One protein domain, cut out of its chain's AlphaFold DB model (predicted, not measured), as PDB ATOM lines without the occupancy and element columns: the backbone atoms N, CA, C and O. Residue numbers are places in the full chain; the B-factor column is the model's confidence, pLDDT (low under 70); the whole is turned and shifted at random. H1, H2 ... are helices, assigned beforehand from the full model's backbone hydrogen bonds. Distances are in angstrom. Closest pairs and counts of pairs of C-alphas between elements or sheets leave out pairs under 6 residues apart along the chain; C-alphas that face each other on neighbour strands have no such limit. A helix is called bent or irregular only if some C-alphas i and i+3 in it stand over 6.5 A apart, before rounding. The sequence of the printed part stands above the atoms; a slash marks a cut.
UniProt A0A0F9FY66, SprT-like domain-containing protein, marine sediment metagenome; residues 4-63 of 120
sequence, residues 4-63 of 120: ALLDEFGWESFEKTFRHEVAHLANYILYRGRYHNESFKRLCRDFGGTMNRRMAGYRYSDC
ATOM      1  N   ALA A   4     106.906 212.029 186.843       69.88
ATOM      2  CA  ALA A   4     106.828 213.391 187.372       69.88
ATOM      3  C   ALA A   4     108.066 214.266 187.074       69.88
ATOM      4  O   ALA A   4     107.916 215.461 186.863       69.88
ATOM      5  N   LEU A   5     109.281 213.696 187.024       67.00
ATOM      6  CA  LEU A   5     110.488 214.472 186.701       67.00
ATOM      7  C   LEU A   5     110.587 214.804 185.207       67.00
ATOM      8  O   LEU A   5     111.133 215.844 184.854       67.00
ATOM      9  N   LEU A   6     110.076 213.926 184.340       73.38
ATOM     10  CA  LEU A   6     110.005 214.184 182.900       73.38
ATOM     11  C   LEU A   6     108.967 215.267 182.593       73.38
ATOM     12  O   LEU A   6     109.245 216.141 181.780       73.38
ATOM     13  N   ASP A   7     107.823 215.238 183.278       76.56
ATOM     14  CA  ASP A   7     106.762 216.234 183.103       76.56
ATOM     15  C   ASP A   7     107.186 217.629 183.619       76.56
ATOM     16  O   ASP A   7     106.831 218.639 183.021       76.56
ATOM     17  N   GLU A   8     107.975 217.700 184.702       74.00
ATOM     18  CA  GLU A   8     108.428 218.966 185.309       74.00
ATOM     19  C   GLU A   8     109.615 219.612 184.574       74.00
ATOM     20  O   GLU A   8     109.653 220.831 184.417       74.00
ATOM     21  N   PHE A   9     110.598 218.819 184.138       74.81
ATOM     22  CA  PHE A   9     111.854 219.336 183.572       74.81
ATOM     23  C   PHE A   9     111.967 219.164 182.052       74.81
ATOM     24  O   PHE A   9     112.867 219.731 181.436       74.81
ATOM     25  N   GLY A  10     111.070 218.393 181.439       84.06
ATOM     26  CA  GLY A  10     111.097 218.105 180.012       84.06
ATOM     27  C   GLY A  10     112.190 217.115 179.598       84.06
ATOM     28  O   GLY A  10     113.093 216.746 180.356       84.06
ATOM     29  N   TRP A  11     112.099 216.672 178.343       85.94
ATOM     30  CA  TRP A  11     113.028 215.698 177.765       85.94
ATOM     31  C   TRP A  11     114.455 216.248 177.660       85.94
ATOM     32  O   TRP A  11     115.411 215.547 177.974       85.94
ATOM     33  N   GLU A  12     114.612 217.519 177.294       86.81
ATOM     34  CA  GLU A  12     115.928 218.125 177.080       86.81
ATOM     35  C   GLU A  12     116.797 218.112 178.351       86.81
ATOM     36  O   GLU A  12     117.951 217.674 178.324       86.81
ATOM     37  N   SER A  13     116.248 218.533 179.498       84.62
ATOM     38  CA  SER A  13     116.968 218.493 180.780       84.62
ATOM     39  C   SER A  13     117.288 217.067 181.221       84.62
ATOM     40  O   SER A  13     118.342 216.825 181.826       84.62
ATOM     41  N   PHE A  14     116.409 216.110 180.916       85.31
ATOM     42  CA  PHE A  14     116.683 214.706 181.188       85.31
ATOM     43  C   PHE A  14     117.841 214.181 180.335       85.31
ATOM     44  O   PHE A  14     118.783 213.611 180.884       85.31
ATOM     45  N   GLU A  15     117.825 214.424 179.027       90.62
ATOM     46  CA  GLU A  15     118.874 213.971 178.117       90.62
ATOM     47  C   GLU A  15     120.244 214.553 178.497       90.62
ATOM     48  O   GLU A  15     121.236 213.822 178.586       90.62
ATOM     49  N   LYS A  16     120.297 215.847 178.829       91.00
ATOM     50  CA  LYS A  16     121.516 216.505 179.329       91.00
ATOM     51  C   LYS A  16     122.033 215.876 180.627       91.00
ATOM     52  O   LYS A  16     123.242 215.686 180.779       91.00
ATOM     53  N   THR A  17     121.133 215.507 181.543       90.06
ATOM     54  CA  THR A  17     121.486 214.807 182.792       90.06
ATOM     55  C   THR A  17     121.990 213.391 182.510       90.06
ATOM     56  O   THR A  17     122.987 212.963 183.082       90.06
ATOM     57  N   PHE A  18     121.359 212.663 181.591       91.50
ATOM     58  CA  PHE A  18     121.820 211.337 181.193       91.50
ATOM     59  C   PHE A  18     123.241 211.386 180.609       91.50
ATOM     60  O   PHE A  18     124.117 210.640 181.045       91.50
ATOM     61  N   ARG A  19     123.506 212.327 179.697       95.25
ATOM     62  CA  ARG A  19     124.836 212.548 179.105       95.25
ATOM     63  C   ARG A  19     125.897 212.917 180.154       95.25
ATOM     64  O   ARG A  19     127.046 212.497 180.028       95.25
ATOM     65  N   HIS A  20     125.524 213.632 181.222       95.00
ATOM     66  CA  HIS A  20     126.398 213.886 182.378       95.00
ATOM     67  C   HIS A  20     126.841 212.587 183.069       95.00
ATOM     68  O   HIS A  20     128.031 212.390 183.321       95.00
ATOM     69  N   GLU A  21     125.906 211.678 183.343       95.12
ATOM     70  CA  GLU A  21     126.216 210.398 183.992       95.12
ATOM     71  C   GLU A  21     127.029 209.469 183.073       95.12
ATOM     72  O   GLU A  21     127.958 208.792 183.522       95.12
ATOM     73  N   VAL A  22     126.767 209.497 181.762       97.44
ATOM     74  CA  VAL A  22     127.596 208.793 180.768       97.44
ATOM     75  C   VAL A  22     129.029 209.335 180.762       97.44
ATOM     76  O   VAL A  22     129.982 208.554 180.714       97.44
ATOM     77  N   ALA A  23     129.219 210.652 180.889       97.69
ATOM     78  CA  ALA A  23     130.550 211.243 181.014       97.69
ATOM     79  C   ALA A  23     131.281 210.785 182.288       97.69
ATOM     80  O   ALA A  23     132.494 210.565 182.249       97.69
ATOM     81  N   HIS A  24     130.569 210.573 183.404       97.50
ATOM     82  CA  HIS A  24     131.154 209.965 184.604       97.50
ATOM     83  C   HIS A  24     131.659 208.546 184.337       97.50
ATOM     84  O   HIS A  24     132.798 208.228 184.690       97.50
ATOM     85  N   LEU A  25     130.846 207.717 183.680       97.88
ATOM     86  CA  LEU A  25     131.220 206.348 183.334       97.88
ATOM     87  C   LEU A  25     132.446 206.312 182.408       97.88
ATOM     88  O   LEU A  25     133.418 205.616 182.703       97.88
ATOM     89  N   ALA A  26     132.442 207.109 181.337       98.25
ATOM     90  CA  ALA A  26     133.567 207.205 180.409       98.25
ATOM     91  C   ALA A  26     134.844 207.699 181.106       98.25
ATOM     92  O   ALA A  26     135.920 207.135 180.907       98.25
ATOM     93  N   ASN A  27     134.734 208.698 181.988       98.31
ATOM     94  CA  ASN A  27     135.871 209.196 182.758       98.31
ATOM     95  C   ASN A  27     136.476 208.121 183.671       98.31
ATOM     96  O   ASN A  27     137.697 208.031 183.817       98.31
ATOM     97  N   TYR A  28     135.627 207.292 184.276       97.94
ATOM     98  CA  TYR A  28     136.078 206.187 185.109       97.94
ATOM     99  C   TYR A  28     136.770 205.093 184.289       97.94
ATOM    100  O   TYR A  28     137.827 204.613 184.694       97.94
ATOM    101  N   ILE A  29     136.212 204.715 183.138       98.25
ATOM    102  CA  ILE A  29     136.777 203.661 182.282       98.25
ATOM    103  C   ILE A  29     138.114 204.106 181.675       98.25
ATOM    104  O   ILE A  29     139.098 203.376 181.777       98.25
ATOM    105  N   LEU A  30     138.161 205.304 181.088       97.81
ATOM    106  CA  LEU A  30     139.305 205.777 180.300       97.81
ATOM    107  C   LEU A  30     140.425 206.375 181.157       97.81
ATOM    108  O   LEU A  30     141.599 206.230 180.831       97.81
ATOM    109  N   TYR A  31     140.070 207.056 182.249       97.19
ATOM    110  CA  TYR A  31     141.016 207.861 183.030       97.19
ATOM    111  C   TYR A  31     141.042 207.505 184.520       97.19
ATOM    112  O   TYR A  31     141.756 208.149 185.286       97.19
ATOM    113  N   ARG A  32     140.241 206.521 184.967       97.06
ATOM    114  CA  ARG A  32     140.052 206.168 186.392       97.06
ATOM    115  C   ARG A  32     139.630 207.358 187.270       97.06
ATOM    116  O   ARG A  32     139.770 207.320 188.494       97.06
ATOM    117  N   GLY A  33     139.068 208.403 186.661       95.25
ATOM    118  CA  GLY A  33     138.599 209.595 187.356       95.25
ATOM    119  C   GLY A  33     137.282 209.336 188.091       95.25
ATOM    120  O   GLY A  33     136.375 208.708 187.554       95.25
ATOM    121  N   ARG A  34     137.168 209.823 189.333       90.25
ATOM    122  CA  ARG A  34     135.987 209.616 190.202       90.25
ATOM    123  C   ARG A  34     135.152 210.879 190.442       90.25
ATOM    124  O   ARG A  34     134.158 210.824 191.156       90.25
ATOM    125  N   TYR A  35     135.562 212.011 189.873       93.81
ATOM    126  CA  TYR A  35     134.978 213.331 190.130       93.81
ATOM    127  C   TYR A  35     134.905 214.167 188.848       93.81
ATOM    128  O   TYR A  35     135.363 213.729 187.792       93.81
ATOM    129  N   HIS A  36     134.395 215.396 188.969       95.00
ATOM    130  CA  HIS A  36     134.383 216.444 187.940       95.00
ATOM    131  C   HIS A  36     135.788 217.028 187.671       95.00
ATOM    132  O   HIS A  36     135.997 218.239 187.724       95.00
ATOM    133  N   ASN A  37     136.773 216.157 187.441       95.31
ATOM    134  CA  ASN A  37     138.129 216.531 187.038       95.31
ATOM    135  C   ASN A  37     138.167 216.994 185.566       95.31
ATOM    136  O   ASN A  37     137.162 216.948 184.860       95.31
ATOM    137  N   GLU A  38     139.319 217.455 185.081       96.25
ATOM    138  CA  GLU A  38     139.426 218.021 183.726       96.25
ATOM    139  C   GLU A  38     139.035 217.039 182.610       96.25
ATOM    140  O   GLU A  38     138.387 217.436 181.643       96.25
ATOM    141  N   SER A  39     139.360 215.750 182.752       97.19
ATOM    142  CA  SER A  39     138.943 214.725 181.789       97.19
ATOM    143  C   SER A  39     137.426 214.534 181.769       97.19
ATOM    144  O   SER A  39     136.849 214.472 180.687       97.19
ATOM    145  N   PHE A  40     136.766 214.533 182.933       97.69
ATOM    146  CA  PHE A  40     135.305 214.539 182.999       97.69
ATOM    147  C   PHE A  40     134.714 215.762 182.296       97.69
ATOM    148  O   PHE A  40     133.787 215.613 181.506       97.69
ATOM    149  N   LYS A  41     135.224 216.969 182.579       97.19
ATOM    150  CA  LYS A  41     134.622 218.205 182.053       97.19
ATOM    151  C   LYS A  41     134.651 218.244 180.531       97.19
ATOM    152  O   LYS A  41     133.644 218.584 179.913       97.19
ATOM    153  N   ARG A  42     135.776 217.819 179.949       97.19
ATOM    154  CA  ARG A  42     135.923 217.643 178.504       97.19
ATOM    155  C   ARG A  42     134.894 216.649 177.961       97.19
ATOM    156  O   ARG A  42     134.109 217.028 177.108       97.19
ATOM    157  N   LEU A  43     134.837 215.434 178.511       97.88
ATOM    158  CA  LEU A  43     133.882 214.408 178.066       97.88
ATOM    159  C   LEU A  43     132.424 214.863 178.193       97.88
ATOM    160  O   LEU A  43     131.620 214.616 177.306       97.88
ATOM    161  N   CYS A  44     132.073 215.543 179.285       96.94
ATOM    162  CA  CYS A  44     130.714 216.018 179.511       96.94
ATOM    163  C   CYS A  44     130.306 217.069 178.474       96.94
ATOM    164  O   CYS A  44     129.197 216.992 177.953       96.94
ATOM    165  N   ARG A  45     131.213 217.988 178.118       96.62
ATOM    166  CA  ARG A  45     130.999 218.920 177.006       96.62
ATOM    167  C   ARG A  45     130.879 218.179 175.674       96.62
ATOM    168  O   ARG A  45     129.932 218.426 174.939       96.62
ATOM    169  N   ASP A  46     131.796 217.259 175.385       97.50
ATOM    170  CA  ASP A  46     131.846 216.550 174.102       97.50
ATOM    171  C   ASP A  46     130.609 215.648 173.891       97.50
ATOM    172  O   ASP A  46     130.131 215.494 172.772       97.50
ATOM    173  N   PHE A  47     130.025 215.109 174.968       97.00
ATOM    174  CA  PHE A  47     128.752 214.377 174.930       97.00
ATOM    175  C   PHE A  47     127.514 215.283 174.924       97.00
ATOM    176  O   PHE A  47     126.394 214.780 174.874       97.00
ATOM    177  N   GLY A  48     127.674 216.607 175.010       95.00
ATOM    178  CA  GLY A  48     126.564 217.553 175.120       95.00
ATOM    179  C   GLY A  48     125.758 217.394 176.413       95.00
ATOM    180  O   GLY A  48     124.543 217.592 176.409       95.00
ATOM    181  N   GLY A  49     126.405 216.959 177.497       93.81
ATOM    182  CA  GLY A  49     125.850 217.000 178.847       93.81
ATOM    183  C   GLY A  49     126.014 218.383 179.475       93.81
ATOM    184  O   GLY A  49     126.699 219.254 178.941       93.81
ATOM    185  N   THR A  50     125.395 218.591 180.636       93.06
ATOM    186  CA  THR A  50     125.525 219.851 181.381       93.06
ATOM    187  C   THR A  50     125.993 219.627 182.808       93.06
ATOM    188  O   THR A  50     125.858 218.546 183.377       93.06
ATOM    189  N   MET A  51     126.573 220.657 183.418       91.88
ATOM    190  CA  MET A  51     126.946 220.656 184.831       91.88
ATOM    191  C   MET A  51     126.735 222.037 185.437       91.88
ATOM    192  O   MET A  51     126.665 223.034 184.730       91.88
ATOM    193  N   ASN A  52     126.672 222.133 186.765       89.69
ATOM    194  CA  ASN A  52     126.530 223.450 187.382       89.69
ATOM    195  C   ASN A  52     127.768 224.331 187.127       89.69
ATOM    196  O   ASN A  52     128.900 223.844 187.047       89.69
ATOM    197  N   ARG A  53     127.555 225.651 187.085       89.25
ATOM    198  CA  ARG A  53     128.592 226.643 186.754       89.25
ATOM    199  C   ARG A  53     129.839 226.569 187.636       89.25
ATOM    200  O   ARG A  53     130.946 226.792 187.158       89.25
ATOM    201  N   ARG A  54     129.677 226.222 188.919       89.75
ATOM    202  CA  ARG A  54     130.802 226.058 189.851       89.75
ATOM    203  C   ARG A  54     131.687 224.866 189.468       89.75
ATOM    204  O   ARG A  54     132.895 224.952 189.651       89.75
ATOM    205  N   MET A  55     131.102 223.779 188.966       90.75
ATOM    206  CA  MET A  55     131.850 222.596 188.527       90.75
ATOM    207  C   MET A  55     132.485 222.803 187.153       90.75
ATOM    208  O   MET A  55     133.640 222.429 186.967       90.75
ATOM    209  N   ALA A  56     131.771 223.445 186.225       92.06
ATOM    210  CA  ALA A  56     132.299 223.784 184.905       92.06
ATOM    211  C   ALA A  56     133.540 224.688 184.999       92.06
ATOM    212  O   ALA A  56     134.560 224.445 184.352       92.06
ATOM    213  N   GLY A  57     133.480 225.713 185.855       91.25
ATOM    214  CA  GLY A  57     134.481 226.774 185.866       91.25
ATOM    215  C   GLY A  57     134.417 227.622 184.590       91.25
ATOM    216  O   GLY A  57     133.445 227.573 183.840       91.25
ATOM    217  N   TYR A  58     135.451 228.426 184.346       92.38
ATOM    218  CA  TYR A  58     135.468 229.360 183.213       92.38
ATOM    219  C   TYR A  58     135.618 228.654 181.853       92.38
ATOM    220  O   TYR A  58     134.925 228.988 180.895       92.38
ATOM    221  N   ARG A  59     136.489 227.637 181.792       93.50
ATOM    222  CA  ARG A  59     136.896 226.951 180.551       93.50
ATOM    223  C   ARG A  59     135.782 226.147 179.872       93.50
ATOM    224  O   ARG A  59     135.863 225.930 178.671       93.50
ATOM    225  N   TYR A  60     134.784 225.706 180.631       93.75
ATOM    226  CA  TYR A  60     133.668 224.890 180.141       93.75
ATOM    227  C   TYR A  60     132.326 225.580 180.419       93.75
ATOM    228  O   TYR A  60     131.334 224.950 180.779       93.75
ATOM    229  N   SER A  61     132.317 226.914 180.368       92.56
ATOM    230  CA  SER A  61     131.130 227.720 180.672       92.56
ATOM    231  C   SER A  61     129.994 227.535 179.660       92.56
ATOM    232  O   SER A  61     128.847 227.818 179.990       92.56
ATOM    233  N   ASP A  62     130.297 226.999 178.482       91.31
ATOM    234  CA  ASP A  62     129.362 226.600 177.431       91.31
ATOM    235  C   ASP A  62     128.494 225.390 177.816       91.31
ATOM    236  O   ASP A  62     127.339 225.317 177.407       91.31
ATOM    237  N   CYS A  63     128.994 224.477 178.659       90.12
ATOM    238  CA  CYS A  63     128.208 223.366 179.216       90.12
ATOM    239  C   CYS A  63     127.736 223.619 180.662       90.12
ATOM    240  O   CYS A  63     127.278 222.702 181.358       90.12
TER     241      CYS A  63
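Overview. This is residues 4 to 63 of the 120 residues of the protein "SprT-like domain-containing protein" of marine sediment metagenome (UniProt A0A0F9FY66). One long helix, H1, makes the longest axis; the shorter H2 folds back beneath its later half at a steep angle, and the small H3, with the loops around it, lies on the far side of H2 from H1. Near residue 11 H1 has a kink of 106 degrees, and at its early end residues 7 to 12 stick out free of the rest. The printed part has 60 residues with three named helices, in the order H1, H2, H3 along the chain, and no named strand; the class is all helix. The whole is compact, with a radius of gyration of the C-alphas of 11.8 A, and the C-alphas span 35 by 25 by 16 A.

Along the chain. Find C-alpha 4 at (106.828, 213.391, 187.372); here H1 begins, residues 4 to 31, and it runs to C-alpha 31 at (141.016, 207.861, 183.030), 34.9 A from first to last C-alpha. H1 is irregular: look at C-alphas 8 and 11, which are 9.4 A apart. After a short link of 6 residues you reach H2, residues 38 to 46, 12.3 A long from first to last C-alpha. Another short link of 6 residues leads to H3, residues 53 to 56, which is 5.0 A long and ends at C-alpha 56, at (132.299, 223.784, 184.905).

Arrangement. Look first at H1 and H2, which touch, with 14 pairs of C-alphas within 8 A. H1 touches H2 with its residues 19 to 31 alone, and the closest C-alphas of the two are those of Ala 23 and Cys 44, 5.0 A apart. They stand at a steep tilt of 47 degrees and run opposite ways. Go on to H2 and H3, which are close but not clearly touching; their closest C-alphas, those of Lys 41 and Ala 56, are 6.7 A apart. H1 and H3 are apart. Along the backbone of H2 every O i to N i+4 pair is within hydrogen-bond range, and in H1 21 of 24 are. H3, with four residues, is too short for such a pair, and its one O i to N i+3 pair is not within range.

Size, cuts and confidence. The two C-alphas farthest apart in the domain are those of Asp 7 and Tyr 31, 35.3 A. From the first printed C-alpha, of Ala 4, to the last, of Cys 63, it is 25.0 A. The printed part has no cut, and neither link between the named helices is long. In the B-factor column you find a mean pLDDT of 91.6 over the printed part; the model's confidence is low, under 70, at residues 4 to 5.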